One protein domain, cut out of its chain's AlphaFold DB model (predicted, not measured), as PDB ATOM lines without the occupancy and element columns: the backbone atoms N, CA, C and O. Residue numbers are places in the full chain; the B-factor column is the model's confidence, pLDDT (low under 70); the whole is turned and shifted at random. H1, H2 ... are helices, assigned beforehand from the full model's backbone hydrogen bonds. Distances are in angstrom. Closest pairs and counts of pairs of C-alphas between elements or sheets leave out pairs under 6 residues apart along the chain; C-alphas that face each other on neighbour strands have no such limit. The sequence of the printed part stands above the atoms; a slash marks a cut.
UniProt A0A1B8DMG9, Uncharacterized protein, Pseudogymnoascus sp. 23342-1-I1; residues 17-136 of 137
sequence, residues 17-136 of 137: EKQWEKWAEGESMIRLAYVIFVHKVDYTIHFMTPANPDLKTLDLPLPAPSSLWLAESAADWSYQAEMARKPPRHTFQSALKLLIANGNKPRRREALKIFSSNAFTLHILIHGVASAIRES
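AT A GLANCE: This is residues 17 to 136 of the 137 residues of an uncharacterized protein of Pseudogymnoascus sp. 23342-1-I1 (UniProt A0A1B8DMG9). One long helix, H1, runs the length of the domain as a straight spine, and the other helices gather along one side of it. At its beginning the short H3 and H4 make a corner, with H4 pointing away from H1, while H7 crosses the later half of H1 and has the V-shaped hairpin of H5 and H6 on its other side. The short H2 is beside the later half of H1, and residues 101 to 106, at the turn of the hairpin, stick out. The printed part has 120 residues with seven named helices, H1 to H7 in chain order, and no named strand; the class is all helix. It is compact, with a radius of gyration of the C-alphas of 15.7 A and spans of 47 by 33 by 19 A.

IN THESE COORDINATES: H1, residues 17 to 46, begins with C-alpha 17 at (158.708, 114.150, 115.722) and is 42.5 A long. H2 has residues 53 to 57 and H3 residues 66 to 69. H4, residues 74 to 83, is 14.2 A long and begins with C-alpha 74 at (154.401, 116.304, 113.637). H5, residues 92 to 100, is 12.2 A long, and H6, residues 105 to 116, 16.2 A. H7, residues 119 to 134, is 23.1 A long and ends with C-alpha 134 at (167.054, 150.849, 93.007).

HOW THE PARTS SIT: H7 is the hub, touching H1, H5 and H6. It touches residues 34 to 42 of H1 at 36 degrees, only just a steep tilt, the same way; the closest C-alphas, of Val 38 and His 127, are 6.1 A apart. H5 touches H7 at a steep tilt of 68 degrees, only just short of about perpendicular, with the C-alphas of Leu 96 and Leu 125 closest at 6.7 A. H5 and H6 form a helical hairpin, opposite ways at 45 degrees, with the C-alphas of Leu 99 and Arg 108 closest at 5.6 A. H6 and H7 touch only at the corner, and only just, with 3 pairs of C-alphas within 8 A; those of Ser 116 and Leu 122 are closest, at 5.7 A. H4 touches residues 17 to 20 of H1 at 73 degrees, only just about perpendicular, with the C-alphas of Glu 17 and Ala 74 closest at 5.2 A. H3 touches H4, with the C-alphas of Leu 68 and Trp 77 closest at 5.6 A. H2 is close to H1 but not clearly touching, with the C-alphas of Phe 37 and Leu 55 closest at 6.7 A; H2 and H7 are near each other, with 6 pairs of C-alphas within 10 A. H1 is apart from H5 and H6. In H1, H4, H5, H6 and H7 every O i to N i+4 pair is within hydrogen-bond range; in H2 0 of 1 is, beside 2 of 2 O i to N i+3 pairs, and H3 is too short for an O i to N i+4 pair.

THE WHOLE: The two C-alphas farthest apart, of Ala 75 and Ser 136, are 47.2 A apart. The printed part has no cut, and no link is long. The mean pLDDT of the printed part is 86.0, with values under 70 at residues 51 to 57, 85 to 87, 102 to 103 and 134 to 136.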
ATOM      1  N   GLU A  17     158.309 113.040 114.853       92.12
ATOM      2  CA  GLU A  17     158.708 114.150 115.722       92.12
ATOM      3  C   GLU A  17     160.108 114.682 115.402       92.12
ATOM      4  O   GLU A  17     160.277 115.834 115.021       92.12
ATOM      5  N   LYS A  18     161.121 113.806 115.411       93.00
ATOM      6  CA  LYS A  18     162.511 114.197 115.134       93.00
ATOM      7  C   LYS A  18     162.706 114.722 113.709       93.00
ATOM      8  O   LYS A  18     163.660 115.451 113.442       93.00
ATOM      9  N   GLN A  19     161.876 114.287 112.759       92.94
ATOM     10  CA  GLN A  19     161.925 114.802 111.389       92.94
ATOM     11  C   GLN A  19     161.300 116.191 111.305       92.94
ATOM     12  O   GLN A  19     161.874 117.062 110.650       92.94
ATOM     13  N   TRP A  20     160.168 116.385 111.979       94.81
ATOM     14  CA  TRP A  20     159.468 117.657 112.043       94.81
ATOM     15  C   TRP A  20     160.297 118.723 112.761       94.81
ATOM     16  O   TRP A  20     160.508 119.783 112.183       94.81
ATOM     17  N   GLU A  21     160.876 118.416 113.925       95.50
ATOM     18  CA  GLU A  21     161.777 119.320 114.660       95.50
ATOM     19  C   GLU A  21     162.954 119.772 113.789       95.50
ATOM     20  O   GLU A  21     163.204 120.965 113.621       95.50
ATOM     21  N   LYS A  22     163.647 118.815 113.154       95.88
ATOM     22  CA  LYS A  22     164.774 119.118 112.262       95.88
ATOM     23  C   LYS A  22     164.341 119.966 111.062       95.88
ATOM     24  O   LYS A  22     165.083 120.839 110.611       95.88
ATOM     25  N   TRP A  23     163.173 119.675 110.494       95.56
ATOM     26  CA  TRP A  23     162.622 120.471 109.403       95.56
ATOM     27  C   TRP A  23     162.290 121.892 109.869       95.56
ATOM     28  O   TRP A  23     162.641 122.845 109.174       95.56
ATOM     29  N   ALA A  24     161.672 122.034 111.042       96.50
ATOM     30  CA  ALA A  24     161.272 123.311 111.616       96.50
ATOM     31  C   ALA A  24     162.491 124.187 111.923       96.50
ATOM     32  O   ALA A  24     162.472 125.376 111.612       96.50
ATOM     33  N   GLU A  25     163.578 123.611 112.439       97.50
ATOM     34  CA  GLU A  25     164.851 124.312 112.641       97.50
ATOM     35  C   GLU A  25     165.408 124.852 111.314       97.50
ATOM     36  O   GLU A  25     165.715 126.040 111.189       97.50
ATOM     37  N   GLY A  26     165.467 124.007 110.280       96.38
ATOM     38  CA  GLY A  26     165.930 124.426 108.955       96.38
ATOM     39  C   GLY A  26     165.049 125.514 108.332       96.38
ATOM     40  O   GLY A  26     165.553 126.490 107.773       96.38
ATOM     41  N   GLU A  27     163.730 125.380 108.453       96.25
ATOM     42  CA  GLU A  27     162.769 126.373 107.970       96.25
ATOM     43  C   GLU A  27     162.843 127.686 108.768       96.25
ATOM     44  O   GLU A  27     162.736 128.763 108.179       96.25
ATOM     45  N   SER A  28     163.116 127.623 110.073       97.06
ATOM     46  CA  SER A  28     163.343 128.800 110.920       97.06
ATOM     47  C   SER A  28     164.543 129.606 110.434       97.06
ATOM     48  O   SER A  28     164.448 130.825 110.291       97.06
ATOM     49  N   MET A  29     165.647 128.932 110.101       96.19
ATOM     50  CA  MET A  29     166.844 129.588 109.565       96.19
ATOM     51  C   MET A  29     166.581 130.262 108.215       96.19
ATOM     52  O   MET A  29     167.014 131.395 107.998       96.19
ATOM     53  N   ILE A  30     165.825 129.605 107.327       95.00
ATOM     54  CA  ILE A  30     165.401 130.193 106.048       95.00
ATOM     55  C   ILE A  30     164.587 131.470 106.299       95.00
ATOM     56  O   ILE A  30     164.874 132.519 105.718       95.00
ATOM     57  N   ARG A  31     163.586 131.405 107.182       95.62
ATOM     58  CA  ARG A  31     162.705 132.541 107.495       95.62
ATOM     59  C   ARG A  31     163.465 133.694 108.147       95.62
ATOM     60  O   ARG A  31     163.260 134.837 107.747       95.62
ATOM     61  N   LEU A  32     164.373 133.405 109.075       95.50
ATOM     62  CA  LEU A  32     165.221 134.406 109.722       95.50
ATOM     63  C   LEU A  32     166.096 135.148 108.704       95.50
ATOM     64  O   LEU A  32     166.150 136.378 108.725       95.50
ATOM     65  N   ALA A  33     166.730 134.424 107.778       93.31
ATOM     66  CA  ALA A  33     167.532 135.036 106.722       93.31
ATOM     67  C   ALA A  33     166.704 136.011 105.866       93.31
ATOM     68  O   ALA A  33     167.166 137.112 105.560       93.31
ATOM     69  N   TYR A  34     165.458 135.653 105.538       94.00
ATOM     70  CA  TYR A  34     164.559 136.546 104.808       94.00
ATOM     71  C   TYR A  34     164.086 137.753 105.620       94.00
ATOM     72  O   TYR A  34     163.975 138.837 105.054       94.00
ATOM     73  N   VAL A  35     163.835 137.608 106.924       94.44
ATOM     74  CA  VAL A  35     163.502 138.753 107.793       94.44
ATOM     75  C   VAL A  35     164.660 139.752 107.825       94.44
ATOM     76  O   VAL A  35     164.442 140.951 107.659       94.44
ATOM     77  N   ILE A  36     165.898 139.268 107.961       92.12
ATOM     78  CA  ILE A  36     167.098 140.116 107.902       92.12
ATOM     79  C   ILE A  36     167.212 140.795 106.533       92.12
ATOM     80  O   ILE A  36     167.507 141.987 106.465       92.12
ATOM     81  N   PHE A  37     166.974 140.055 105.447       90.88
ATOM     82  CA  PHE A  37     166.961 140.599 104.088       90.88
ATOM     83  C   PHE A  37     165.950 141.744 103.943       90.88
ATOM     84  O   PHE A  37     166.335 142.835 103.530       90.88
ATOM     85  N   VAL A  38     164.689 141.525 104.328       91.94
ATOM     86  CA  VAL A  38     163.625 142.541 104.275       91.94
ATOM     87  C   VAL A  38     164.032 143.777 105.068       91.94
ATOM     88  O   VAL A  38     164.026 144.880 104.529       91.94
ATOM     89  N   HIS A  39     164.476 143.590 106.313       91.56
ATOM     90  CA  HIS A  39     164.860 144.701 107.176       91.56
ATOM     91  C   HIS A  39     166.034 145.506 106.601       91.56
ATOM     92  O   HIS A  39     166.054 146.733 106.689       91.56
ATOM     93  N   LYS A  40     167.002 144.835 105.966       87.31
ATOM     94  CA  LYS A  40     168.091 145.510 105.250       87.31
ATOM     95  C   LYS A  40     167.572 146.319 104.062       87.31
ATOM     96  O   LYS A  40     168.022 147.447 103.880       87.31
ATOM     97  N   VAL A  41     166.643 145.779 103.273       88.50
ATOM     98  CA  VAL A  41     166.028 146.521 102.160       88.50
ATOM     99  C   VAL A  41     165.320 147.769 102.689       88.50
ATOM    100  O   VAL A  41     165.633 148.866 102.224       88.50
ATOM    101  N   ASP A  42     164.477 147.632 103.714       90.00
ATOM    102  CA  ASP A  42     163.781 148.759 104.353       90.00
ATOM    103  C   ASP A  42     164.751 149.821 104.863       90.00
ATOM    104  O   ASP A  42     164.586 151.006 104.575       90.00
ATOM    105  N   TYR A  43     165.807 149.400 105.564       89.12
ATOM    106  CA  TYR A  43     166.848 150.298 106.051       89.12
ATOM    107  C   TYR A  43     167.495 151.079 104.901       89.12
ATOM    108  O   TYR A  43     167.642 152.300 104.975       89.12
ATOM    109  N   THR A  44     167.853 150.398 103.809       86.81
ATOM    110  CA  THR A  44     168.493 151.062 102.665       86.81
ATOM    111  C   THR A  44     167.567 152.054 101.969       86.81
ATOM    112  O   THR A  44     168.023 153.125 101.566       86.81
ATOM    113  N   ILE A  45     166.275 151.732 101.863       84.94
ATOM    114  CA  ILE A  45     165.259 152.625 101.298       84.94
ATOM    115  C   ILE A  45     165.071 153.841 102.210       84.94
ATOM    116  O   ILE A  45     165.118 154.972 101.730       84.94
ATOM    117  N   HIS A  46     164.898 153.620 103.513       88.12
ATOM    118  CA  HIS A  46     164.598 154.674 104.479       88.12
ATOM    119  C   HIS A  46     165.751 155.668 104.648       88.12
ATOM    120  O   HIS A  46     165.534 156.876 104.645       88.12
ATOM    121  N   PHE A  47     166.985 155.170 104.757       87.62
ATOM    122  CA  PHE A  47     168.169 156.003 104.994       87.62
ATOM    123  C   PHE A  47     168.918 156.385 103.715       87.62
ATOM    124  O   PHE A  47     170.006 156.950 103.786       87.62
ATOM    125  N   MET A  48     168.372 156.053 102.543       83.50
ATOM    126  CA  MET A  48     169.003 156.272 101.240       83.50
ATOM    127  C   MET A  48     170.447 155.739 101.138       83.50
ATOM    128  O   MET A  48     171.217 156.179 100.287       83.50
ATOM    129  N   THR A  49     170.821 154.740 101.939       78.69
ATOM    130  CA  THR A  49     172.166 154.143 101.895       78.69
ATOM    131  C   THR A  49     172.326 153.274 100.646       78.69
ATOM    132  O   THR A  49     171.322 152.757 100.162       78.69
ATOM    133  N   PRO A  50     173.527 153.106 100.069       70.25
ATOM    134  CA  PRO A  50     173.711 152.282  98.871       70.25
ATOM    135  C   PRO A  50     173.198 150.847  99.063       70.25
ATOM    136  O   PRO A  50     173.329 150.275 100.147       70.25
ATOM    137  N   ALA A  51     172.622 150.258  98.011       65.19
ATOM    138  CA  ALA A  51     172.184 148.864  98.037       65.19
ATOM    139  C   ALA A  51     173.389 147.939  98.284       65.19
ATOM    140  O   ALA A  51     174.422 148.061  97.623       65.19
ATOM    141  N   ASN A  52     173.274 147.026  99.252       64.88
ATOM    142  CA  ASN A  52     174.353 146.098  99.571       64.88
ATOM    143  C   ASN A  52     174.334 144.918  98.569       64.88
ATOM    144  O   ASN A  52     173.323 144.210  98.514       64.88
ATOM    145  N   PRO A  53     175.415 144.675  97.799       61.00
ATOM    146  CA  PRO A  53     175.467 143.616  96.785       61.00
ATOM    147  C   PRO A  53     175.212 142.206  97.343       61.00
ATOM    148  O   PRO A  53     174.740 141.341  96.602       61.00
ATOM    149  N   ASP A  54     175.422 141.987  98.645       64.12
ATOM    150  CA  ASP A  54     175.137 140.716  99.325       64.12
ATOM    151  C   ASP A  54     173.647 140.326  99.281       64.12
ATOM    152  O   ASP A  54     173.292 139.159  99.435       64.12
ATOM    153  N   LEU A  55     172.739 141.276  99.041       58.94
ATOM    154  CA  LEU A  55     171.300 141.000  98.945       58.94
ATOM    155  C   LEU A  55     170.940 140.230  97.661       58.94
ATOM    156  O   LEU A  55     169.942 139.506  97.630       58.94
ATOM    157  N   LYS A  56     171.769 140.326  96.611       60.31
ATOM    158  CA  LYS A  56     171.574 139.608  95.339       60.31
ATOM    159  C   LYS A  56     172.000 138.151  95.384       60.31
ATOM    160  O   LYS A  56     171.654 137.402  94.475       60.31
ATOM    161  N   THR A  57     172.777 137.747  96.381       68.69
ATOM    162  CA  THR A  57     173.349 136.396  96.450       68.69
ATOM    163  C   THR A  57     172.501 135.444  97.285       68.69
ATOM    164  O   THR A  57     172.875 134.287  97.456       68.69
ATOM    165  N   LEU A  58     171.331 135.893  97.765       79.50
ATOM    166  CA  LEU A  58     170.407 135.057  98.522       79.50
ATOM    167  C   LEU A  58     169.839 133.939  97.629       79.50
ATOM    168  O   LEU A  58     168.845 134.122  96.922       79.50
ATOM    169  N   ASP A  59     170.486 132.776  97.666       83.50
ATOM    170  CA  ASP A  59     170.079 131.552  96.970       83.50
ATOM    171  C   ASP A  59     169.411 130.568  97.938       83.50
ATOM    172  O   ASP A  59     169.783 129.405  98.079       83.50
ATOM    173  N   LEU A  60     168.424 131.075  98.673       90.56
ATOM    174  CA  LEU A  60     167.589 130.261  99.548       90.56
ATOM    175  C   LEU A  60     166.299 129.862  98.818       90.56
ATOM    176  O   LEU A  60     165.792 130.623  97.980       90.56
ATOM    177  N   PRO A  61     165.712 128.692  99.135       93.38
ATOM    178  CA  PRO A  61     164.342 128.401  98.731       93.38
ATOM    179  C   PRO A  61     163.402 129.439  99.347       93.38
ATOM    180  O   PRO A  61     163.663 129.951 100.434       93.38
ATOM    181  N   LEU A  62     162.295 129.753  98.679       92.44
ATOM    182  CA  LEU A  62     161.231 130.529  99.303       92.44
ATOM    183  C   LEU A  62     160.676 129.775 100.527       92.44
ATOM    184  O   LEU A  62     160.694 128.534 100.543       92.44
ATOM    185  N   PRO A  63     160.170 130.501 101.541       93.94
ATOM    186  CA  PRO A  63     159.593 129.885 102.727       93.94
ATOM    187  C   PRO A  63     158.516 128.867 102.364       93.94
ATOM    188  O   PRO A  63     157.769 129.036 101.396       93.94
ATOM    189  N   ALA A  64     158.438 127.797 103.145       92.62
ATOM    190  CA  ALA A  64     157.376 126.817 103.017       92.62
ATOM    191  C   ALA A  64     155.990 127.484 103.176       92.62
ATOM    192  O   ALA A  64     155.875 128.508 103.864       92.62
ATOM    193  N   PRO A  65     154.936 126.910 102.567       90.44
ATOM    194  CA  PRO A  65     153.556 127.331 102.783       90.44
ATOM    195  C   PRO A  65     153.204 127.486 104.265       90.44
ATOM    196  O   PRO A  65     153.687 126.730 105.109       90.44
ATOM    197  N   SER A  66     152.323 128.438 104.575       91.25
ATOM    198  CA  SER A  66     151.902 128.705 105.954       91.25
ATOM    199  C   SER A  66     151.288 127.483 106.637       91.25
ATOM    200  O   SER A  66     151.528 127.300 107.820       91.25
ATOM    201  N   SER A  67     150.574 126.619 105.904       91.94
ATOM    202  CA  SER A  67     150.000 125.382 106.457       91.94
ATOM    203  C   SER A  67     151.054 124.428 107.018       91.94
ATOM    204  O   SER A  67     150.828 123.803 108.042       91.94
ATOM    205  N   LEU A  68     152.225 124.344 106.382       92.75
ATOM    206  CA  LEU A  68     153.334 123.524 106.870       92.75
ATOM    207  C   LEU A  68     154.032 124.152 108.073       92.75
ATOM    208  O   LEU A  68     154.452 123.445 108.980       92.75
ATOM    209  N   TRP A  69     154.194 125.476 108.055       94.69
ATOM    210  CA  TRP A  69     154.861 126.211 109.130       94.69
ATOM    211  C   TRP A  69     154.026 126.282 110.410       94.69
ATOM    212  O   TRP A  69     154.580 126.222 111.500       94.69
ATOM    213  N   LEU A  70     152.709 126.416 110.268       94.75
ATOM    214  CA  LEU A  70     151.760 126.550 111.372       94.75
ATOM    215  C   LEU A  70     151.162 125.210 111.812       94.75
ATOM    216  O   LEU A  70     150.191 125.210 112.560       94.75
ATOM    217  N   ALA A  71     151.702 124.088 111.333       95.06
ATOM    218  CA  ALA A  71     151.236 122.775 111.749       95.06
ATOM    219  C   ALA A  71     151.374 122.614 113.269       95.06
ATOM    220  O   ALA A  71     152.417 122.940 113.838       95.06
ATOM    221  N   GLU A  72     150.337 122.104 113.928       93.44
ATOM    222  CA  GLU A  72     150.283 122.056 115.401       93.44
ATOM    223  C   GLU A  72     151.015 120.840 115.992       93.44
ATOM    224  O   GLU A  72     151.268 120.770 117.192       93.44
ATOM    225  N   SER A  73     151.347 119.858 115.153       94.19
ATOM    226  CA  SER A  73     152.026 118.624 115.552       94.19
ATOM    227  C   SER A  73     152.799 118.008 114.386       94.19
ATOM    228  O   SER A  73     152.519 118.298 113.220       94.19
ATOM    229  N   ALA A  74     153.700 117.063 114.674       94.56
ATOM    230  CA  ALA A  74     154.401 116.304 113.637       94.56
ATOM    231  C   ALA A  74     153.447 115.512 112.728       94.56
ATOM    232  O   ALA A  74     153.734 115.315 111.545       94.56
ATOM    233  N   ALA A  75     152.315 115.051 113.271       93.62
ATOM    234  CA  ALA A  75     151.299 114.326 112.516       93.62
ATOM    235  C   ALA A  75     150.581 115.245 111.518       93.62
ATOM    236  O   ALA A  75     150.478 114.897 110.340       93.62
ATOM    237  N   ASP A  76     150.153 116.429 111.967       94.62
ATOM    238  CA  ASP A  76     149.558 117.442 111.091       94.62
ATOM    239  C   ASP A  76     150.576 117.913 110.046       94.62
ATOM    240  O   ASP A  76     150.303 117.851 108.850       94.62
ATOM    241  N   TRP A  77     151.810 118.229 110.450       95.06
ATOM    242  CA  TRP A  77     152.883 118.594 109.520       95.06
ATOM    243  C   TRP A  77     153.094 117.534 108.435       95.06
ATOM    244  O   TRP A  77     153.169 117.864 107.249       95.06
ATOM    245  N   SER A  78     153.154 116.257 108.822       92.81
ATOM    246  CA  SER A  78     153.308 115.152 107.876       92.81
ATOM    247  C   SER A  78     152.114 115.052 106.925       92.81
ATOM    248  O   SER A  78     152.309 114.787 105.737       92.81
ATOM    249  N   TYR A  79     150.891 115.266 107.417       92.50
ATOM    250  CA  TYR A  79     149.687 115.284 106.590       92.50
ATOM    251  C   TYR A  79     149.718 116.441 105.580       92.50
ATOM    252  O   TYR A  79     149.573 116.213 104.377       92.50
ATOM    253  N   GLN A  80     150.010 117.664 106.032       92.19
ATOM    254  CA  GLN A  80     150.151 118.836 105.159       92.19
ATOM    255  C   GLN A  80     151.265 118.638 104.117       92.19
ATOM    256  O   GLN A  80     151.113 119.022 102.955       92.19
ATOM    257  N   ALA A  81     152.380 118.012 104.509       89.69
ATOM    258  CA  ALA A  81     153.522 117.758 103.630       89.69
ATOM    259  C   ALA A  81     153.192 116.773 102.507       89.69
ATOM    260  O   ALA A  81     153.709 116.921 101.395       89.69
ATOM    261  N   GLU A  82     152.329 115.798 102.787       89.75
ATOM    262  CA  GLU A  82     151.825 114.859 101.790       89.75
ATOM    263  C   GLU A  82     150.821 115.540 100.847       89.75
ATOM    264  O   GLU A  82     150.905 115.394  99.625       89.75
ATOM    265  N   MET A  83     149.917 116.360 101.394       85.94
ATOM    266  CA  MET A  83     148.897 117.070 100.607       85.94
ATOM    267  C   MET A  83     149.486 118.126  99.663       85.94
ATOM    268  O   MET A  83     148.949 118.360  98.580       85.94
ATOM    269  N   ALA A  84     150.614 118.739 100.022       79.62
ATOM    270  CA  ALA A  84     151.207 119.851  99.281       79.62
ATOM    271  C   ALA A  84     151.818 119.499  97.899       79.62
ATOM    272  O   ALA A  84     152.445 120.380  97.319       79.62
ATOM    273  N   ARG A  85     151.671 118.258  97.378       60.91
ATOM    274  CA  ARG A  85     152.181 117.732  96.076       60.91
ATOM    275  C   ARG A  85     153.428 118.466  95.566       60.91
ATOM    276  O   ARG A  85     153.293 119.435  94.847       60.91
ATOM    277  N   LYS A  86     154.631 117.977  95.882       65.00
ATOM    278  CA  LYS A  86     155.940 118.647  95.698       65.00
ATOM    279  C   LYS A  86     156.353 118.960  94.233       65.00
ATOM    280  O   LYS A  86     156.993 118.107  93.617       65.00
ATOM    281  N   PRO A  87     156.198 120.180  93.679       61.94
ATOM    282  CA  PRO A  87     157.264 120.737  92.865       61.94
ATOM    283  C   PRO A  87     158.407 121.198  93.793       61.94
ATOM    284  O   PRO A  87     158.175 121.515  94.965       61.94
ATOM    285  N   PRO A  88     159.654 121.256  93.299       73.56
ATOM    286  CA  PRO A  88     160.741 121.911  94.017       73.56
ATOM    287  C   PRO A  88     160.351 123.350  94.373       73.56
ATOM    288  O   PRO A  88     159.805 124.071  93.536       73.56
ATOM    289  N   ARG A  89     160.640 123.782  95.609       84.88
ATOM    290  CA  ARG A  89     160.419 125.177  96.010       84.88
ATOM    291  C   ARG A  89     161.245 126.090  95.111       84.88
ATOM    292  O   ARG A  89     162.442 125.866  94.939       84.88
ATOM    293  N   HIS A  90     160.616 127.129  94.574       87.75
ATOM    294  CA  HIS A  90     161.340 128.184  93.878       87.75
ATOM    295  C   HIS A  90     162.377 128.794  94.819       87.75
ATOM    296  O   HIS A  90     162.058 129.104  95.965       87.75
ATOM    297  N   THR A  91     163.603 128.992  94.339       91.12
ATOM    298  CA  THR A  91     164.551 129.880  95.020       91.12
ATOM    299  C   THR A  91     164.122 131.325  94.838       91.12
ATOM    300  O   THR A  91     163.444 131.646  93.849       91.12
ATOM    301  N   PHE A  92     164.540 132.203  95.750       89.81
ATOM    302  CA  PHE A  92     164.294 133.642  95.642       89.81
ATOM    303  C   PHE A  92     164.670 134.186  94.257       89.81
ATOM    304  O   PHE A  92     163.849 134.812  93.588       89.81
ATOM    305  N   GLN A  93     165.863 133.837  93.765       88.44
ATOM    306  CA  GLN A  93     166.351 134.254  92.449       88.44
ATOM    307  C   GLN A  93     165.466 133.761  91.301       88.44
ATOM    308  O   GLN A  93     165.150 134.516  90.379       88.44
ATOM    309  N   SER A  94     165.044 132.495  91.340       88.50
ATOM    310  CA  SER A  94     164.175 131.939  90.297       88.50
ATOM    311  C   SER A  94     162.799 132.616  90.277       88.50
ATOM    312  O   SER A  94     162.285 132.929  89.203       88.50
ATOM    313  N   ALA A  95     162.234 132.910  91.452       89.94
ATOM    314  CA  ALA A  95     160.956 133.597  91.589       89.94
ATOM    315  C   ALA A  95     161.047 135.058  91.128       89.94
ATOM    316  O   ALA A  95     160.197 135.517  90.364       89.94
ATOM    317  N   LEU A  96     162.113 135.767  91.508       88.25
ATOM    318  CA  LEU A  96     162.344 137.151  91.103       88.25
ATOM    319  C   LEU A  96     162.499 137.273  89.580       88.25
ATOM    320  O   LEU A  96     161.854 138.117  88.955       88.25
ATOM    321  N   LYS A  97     163.264 136.368  88.955       87.44
ATOM    322  CA  LYS A  97     163.392 136.289  87.488       87.44
ATOM    323  C   LYS A  97     162.039 136.080  86.806       87.44
ATOM    324  O   LYS A  97     161.762 136.736  85.805       87.44
ATOM    325  N   LEU A  98     161.183 135.205  87.344       88.31
ATOM    326  CA  LEU A  98     159.836 134.979  86.805       88.31
ATOM    327  C   LEU A  98     158.951 136.234  86.884       88.31
ATOM    328  O   LEU A  98     158.148 136.465  85.977       88.31
ATOM    329  N   LEU A  99     159.100 137.042  87.937       86.06
ATOM    330  CA  LEU A  99     158.324 138.268  88.129       86.06
ATOM    331  C   LEU A  99     158.797 139.423  87.239       86.06
ATOM    332  O   LEU A  99     157.964 140.136  86.678       86.06
ATOM    333  N   ILE A 100     160.111 139.591  87.082       83.06
ATOM    334  CA  ILE A 100     160.698 140.738  86.371       83.06
ATOM    335  C   ILE A 100     160.814 140.489  84.854       83.06
ATOM    336  O   ILE A 100     160.757 141.439  84.073       83.06
ATOM    337  N   ALA A 101     160.910 139.236  84.390       79.50
ATOM    338  CA  ALA A 101     161.086 138.928  82.965       79.50
ATOM    339  C   ALA A 101     159.971 139.530  82.082       79.50
ATOM    340  O   ALA A 101     158.791 139.184  82.207       79.50
ATOM    341  N   ASN A 102     160.345 140.420  81.154       66.88
ATOM    342  CA  ASN A 102     159.414 141.320  80.460       66.88
ATOM    343  C   ASN A 102     158.513 140.641  79.394       66.88
ATOM    344  O   ASN A 102     157.505 141.205  78.981       66.88
ATOM    345  N   GLY A 103     158.829 139.407  78.979       67.19
ATOM    346  CA  GLY A 103     158.263 138.786  77.769       67.19
ATOM    347  C   GLY A 103     157.083 137.815  77.929       67.19
ATOM    348  O   GLY A 103     156.585 137.332  76.919       67.19
ATOM    349  N   ASN A 104     156.618 137.479  79.142       78.00
ATOM    350  CA  ASN A 104     155.587 136.435  79.312       78.00
ATOM    351  C   ASN A 104     154.544 136.779  80.393       78.00
ATOM    352  O   ASN A 104     154.562 136.251  81.509       78.00
ATOM    353  N   LYS A 105     153.618 137.688  80.050       79.88
ATOM    354  CA  LYS A 105     152.546 138.163  80.949       79.88
ATOM    355  C   LYS A 105     151.678 137.029  81.532       79.88
ATOM    356  O   LYS A 105     151.417 137.084  82.736       79.88
ATOM    357  N   PRO A 106     151.246 136.003  80.766       84.56
ATOM    358  CA  PRO A 106     150.472 134.888  81.320       84.56
ATOM    359  C   PRO A 106     151.237 134.113  82.398       84.56
ATOM    360  O   PRO A 106     150.712 133.890  83.486       84.56
ATOM    361  N   ARG A 107     152.510 133.783  82.140       83.88
ATOM    362  CA  ARG A 107     153.365 133.064  83.097       83.88
ATOM    363  C   ARG A 107     153.621 133.874  84.367       83.88
ATOM    364  O   ARG A 107     153.592 133.318  85.460       83.88
ATOM    365  N   ARG A 108     153.822 135.189  84.233       85.50
ATOM    366  CA  ARG A 108     153.967 136.101  85.377       85.50
ATOM    367  C   ARG A 108     152.702 136.140  86.234       85.50
ATOM    368  O   ARG A 108     152.792 136.082  87.455       85.50
ATOM    369  N   ARG A 109     151.526 136.217  85.600       85.81
ATOM    370  CA  ARG A 109     150.232 136.207  86.299       85.81
ATOM    371  C   ARG A 109     150.044 134.915  87.088       85.81
ATOM    372  O   ARG A 109     149.574 134.970  88.218       85.81
ATOM    373  N   GLU A 110     150.427 133.780  86.517       86.88
ATOM    374  CA  GLU A 110     150.328 132.494  87.207       86.88
ATOM    375  C   GLU A 110     151.293 132.399  88.394       86.88
ATOM    376  O   GLU A 110     150.886 132.033  89.493       86.88
ATOM    377  N   ALA A 111     152.542 132.841  88.216       85.19
ATOM    378  CA  ALA A 111     153.508 132.928  89.309       85.19
ATOM    379  C   ALA A 111     152.999 133.822  90.456       85.19
ATOM    380  O   ALA A 111     153.093 133.443  91.620       85.19
ATOM    381  N   LEU A 112     152.393 134.972  90.139       85.56
ATOM    382  CA  LEU A 112     151.792 135.857  91.140       85.56
ATOM    383  C   LEU A 112     150.665 135.181  91.925       85.56
ATOM    384  O   LEU A 112     150.629 135.340  93.141       85.56
ATOM    385  N   LYS A 113     149.783 134.407  91.279       87.56
ATOM    386  CA  LYS A 113     148.737 133.653  91.996       87.56
ATOM    387  C   LYS A 113     149.352 132.681  92.997       87.56
ATOM    388  O   LYS A 113     148.961 132.681  94.161       87.56
ATOM    389  N   ILE A 114     150.356 131.917  92.561       85.38
ATOM    390  CA  ILE A 114     151.077 130.966  93.415       85.38
ATOM    391  C   ILE A 114     151.693 131.697  94.612       85.38
ATOM    392  O   ILE A 114     151.435 131.328  95.753       85.38
ATOM    393  N   PHE A 115     152.457 132.764  94.378       87.31
ATOM    394  CA  PHE A 115     153.132 133.486  95.457       87.31
ATOM    395  C   PHE A 115     152.168 134.233  96.384       87.31
ATOM    396  O   PHE A 115     152.422 134.307  97.582       87.31
ATOM    397  N   SER A 116     151.041 134.729  95.866       86.06
ATOM    398  CA  SER A 116     150.025 135.428  96.667       86.06
ATOM    399  C   SER A 116     149.323 134.533  97.692       86.06
ATOM    400  O   SER A 116     148.794 135.045  98.674       86.06
ATOM    401  N   SER A 117     149.373 133.206  97.519       85.56
ATOM    402  CA  SER A 117     148.852 132.245  98.502       85.56
ATOM    403  C   SER A 117     149.638 132.220  99.822       85.56
ATOM    404  O   SER A 117     149.155 131.682 100.816       85.56
ATOM    405  N   ASN A 118     150.836 132.815  99.858       88.94
ATOM    406  CA  ASN A 118     151.659 132.936 101.054       88.94
ATOM    407  C   ASN A 118     152.073 134.400 101.251       88.94
ATOM    408  O   ASN A 118     152.956 134.914 100.562       88.94
ATOM    409  N   ALA A 119     151.457 135.063 102.232       91.69
ATOM    410  CA  ALA A 119     151.710 136.473 102.524       91.69
ATOM    411  C   ALA A 119     153.190 136.766 102.821       91.69
ATOM    412  O   ALA A 119     153.715 137.788 102.381       91.69
ATOM    413  N   PHE A 120     153.887 135.852 103.505       93.56
ATOM    414  CA  PHE A 120     155.304 136.027 103.818       93.56
ATOM    415  C   PHE A 120     156.172 135.942 102.556       93.56
ATOM    416  O   PHE A 120     157.044 136.780 102.341       93.56
ATOM    417  N   THR A 121     155.879 134.992 101.664       93.62
ATOM    418  CA  THR A 121     156.522 134.914 100.345       93.62
ATOM    419  C   THR A 121     156.287 136.178  99.522       93.62
ATOM    420  O   THR A 121     157.235 136.723  98.959       93.62
ATOM    421  N   LEU A 122     155.044 136.661  99.454       92.75
ATOM    422  CA  LEU A 122     154.716 137.873  98.708       92.75
ATOM    423  C   LEU A 122     155.480 139.086  99.253       92.75
ATOM    424  O   LEU A 122     156.062 139.841  98.477       92.75
ATOM    425  N   HIS A 123     155.533 139.229 100.577       94.44
ATOM    426  CA  HIS A 123     156.277 140.288 101.247       94.44
ATOM    427  C   HIS A 123     157.770 140.265 100.877       94.44
ATOM    428  O   HIS A 123     158.306 141.291 100.459       94.44
ATOM    429  N   ILE A 124     158.418 139.097 100.917       93.38
ATOM    430  CA  ILE A 124     159.820 138.929 100.489       93.38
ATOM    431  C   ILE A 124     160.015 139.359  99.030       93.38
ATOM    432  O   ILE A 124     160.962 140.076  98.710       93.38
ATOM    433  N   LEU A 125     159.126 138.927  98.131       91.88
ATOM    434  CA  LEU A 125     159.257 139.203  96.699       91.88
ATOM    435  C   LEU A 125     159.040 140.681  96.367       91.88
ATOM    436  O   LEU A 125     159.729 141.198  95.489       91.88
ATOM    437  N   ILE A 126     158.147 141.376  97.079       91.38
ATOM    438  CA  ILE A 126     157.974 142.831  96.955       91.38
ATOM    439  C   ILE A 126     159.285 143.551  97.301       91.38
ATOM    440  O   ILE A 126     159.747 144.372  96.509       91.38
ATOM    441  N   HIS A 127     159.927 143.191  98.418       91.31
ATOM    442  CA  HIS A 127     161.221 143.767  98.810       91.31
ATOM    443  C   HIS A 127     162.329 143.398  97.815       91.31
ATOM    444  O   HIS A 127     163.168 144.234  97.487       91.31
ATOM    445  N   GLY A 128     162.291 142.185  97.257       88.88
ATOM    446  CA  GLY A 128     163.187 141.769  96.178       88.88
ATOM    447  C   GLY A 128     163.075 142.632  94.925       88.88
ATOM    448  O   GLY A 128     164.089 143.078  94.390       88.88
ATOM    449  N   VAL A 129     161.852 142.915  94.473       87.31
ATOM    450  CA  VAL A 129     161.614 143.803  93.325       87.31
ATOM    451  C   VAL A 129     162.034 145.241  93.648       87.31
ATOM    452  O   VAL A 129     162.706 145.865  92.829       87.31
ATOM    453  N   ALA A 130     161.699 145.753  94.837       85.38
ATOM    454  CA  ALA A 130     162.077 147.102  95.267       85.38
ATOM    455  C   ALA A 130     163.605 147.291  95.304       85.38
ATOM    456  O   ALA A 130     164.118 148.284  94.788       85.38
ATOM    457  N   SER A 131     164.333 146.303  95.835       82.25
ATOM    458  CA  SER A 131     165.799 146.298  95.845       82.25
ATOM    459  C   SER A 131     166.390 146.294  94.431       82.25
ATOM    460  O   SER A 131     167.383 146.975  94.195       82.25
ATOM    461  N   ALA A 132     165.790 145.561  93.486       78.12
ATOM    462  CA  ALA A 132     166.291 145.460  92.112       78.12
ATOM    463  C   ALA A 132     166.078 146.745  91.289       78.12
ATOM    464  O   ALA A 132     166.924 147.095  90.469       78.12
ATOM    465  N   ILE A 133     164.969 147.464  91.503       71.00
ATOM    466  CA  ILE A 133     164.701 148.742  90.816       71.00
ATOM    467  C   ILE A 133     165.750 149.789  91.204       71.00
ATOM    468  O   ILE A 133     166.228 150.532  90.348       71.00
ATOM    469  N   ARG A 134     166.144 149.827  92.478       60.12
ATOM    470  CA  ARG A 134     167.054 150.849  93.007       60.12
ATOM    471  C   ARG A 134     168.458 150.823  92.409       60.12
ATOM    472  O   ARG A 134     169.148 151.825  92.450       60.12
ATOM    473  N   GLU A 135     168.880 149.695  91.864       56.91
ATOM    474  CA  GLU A 135     170.199 149.553  91.244       56.91
ATOM    475  C   GLU A 135     170.203 149.915  89.756       56.91
ATOM    476  O   GLU A 135     171.260 149.939  89.131       56.91
ATOM    477  N   SER A 136     169.021 150.133  89.174       54.62
ATOM    478  CA  SER A 136     168.852 150.520  87.769       54.62
ATOM    479  C   SER A 136     168.726 152.034  87.559       54.62
ATOM    480  O   SER A 136     168.531 152.469  86.424       54.62
TER     481      SER A 136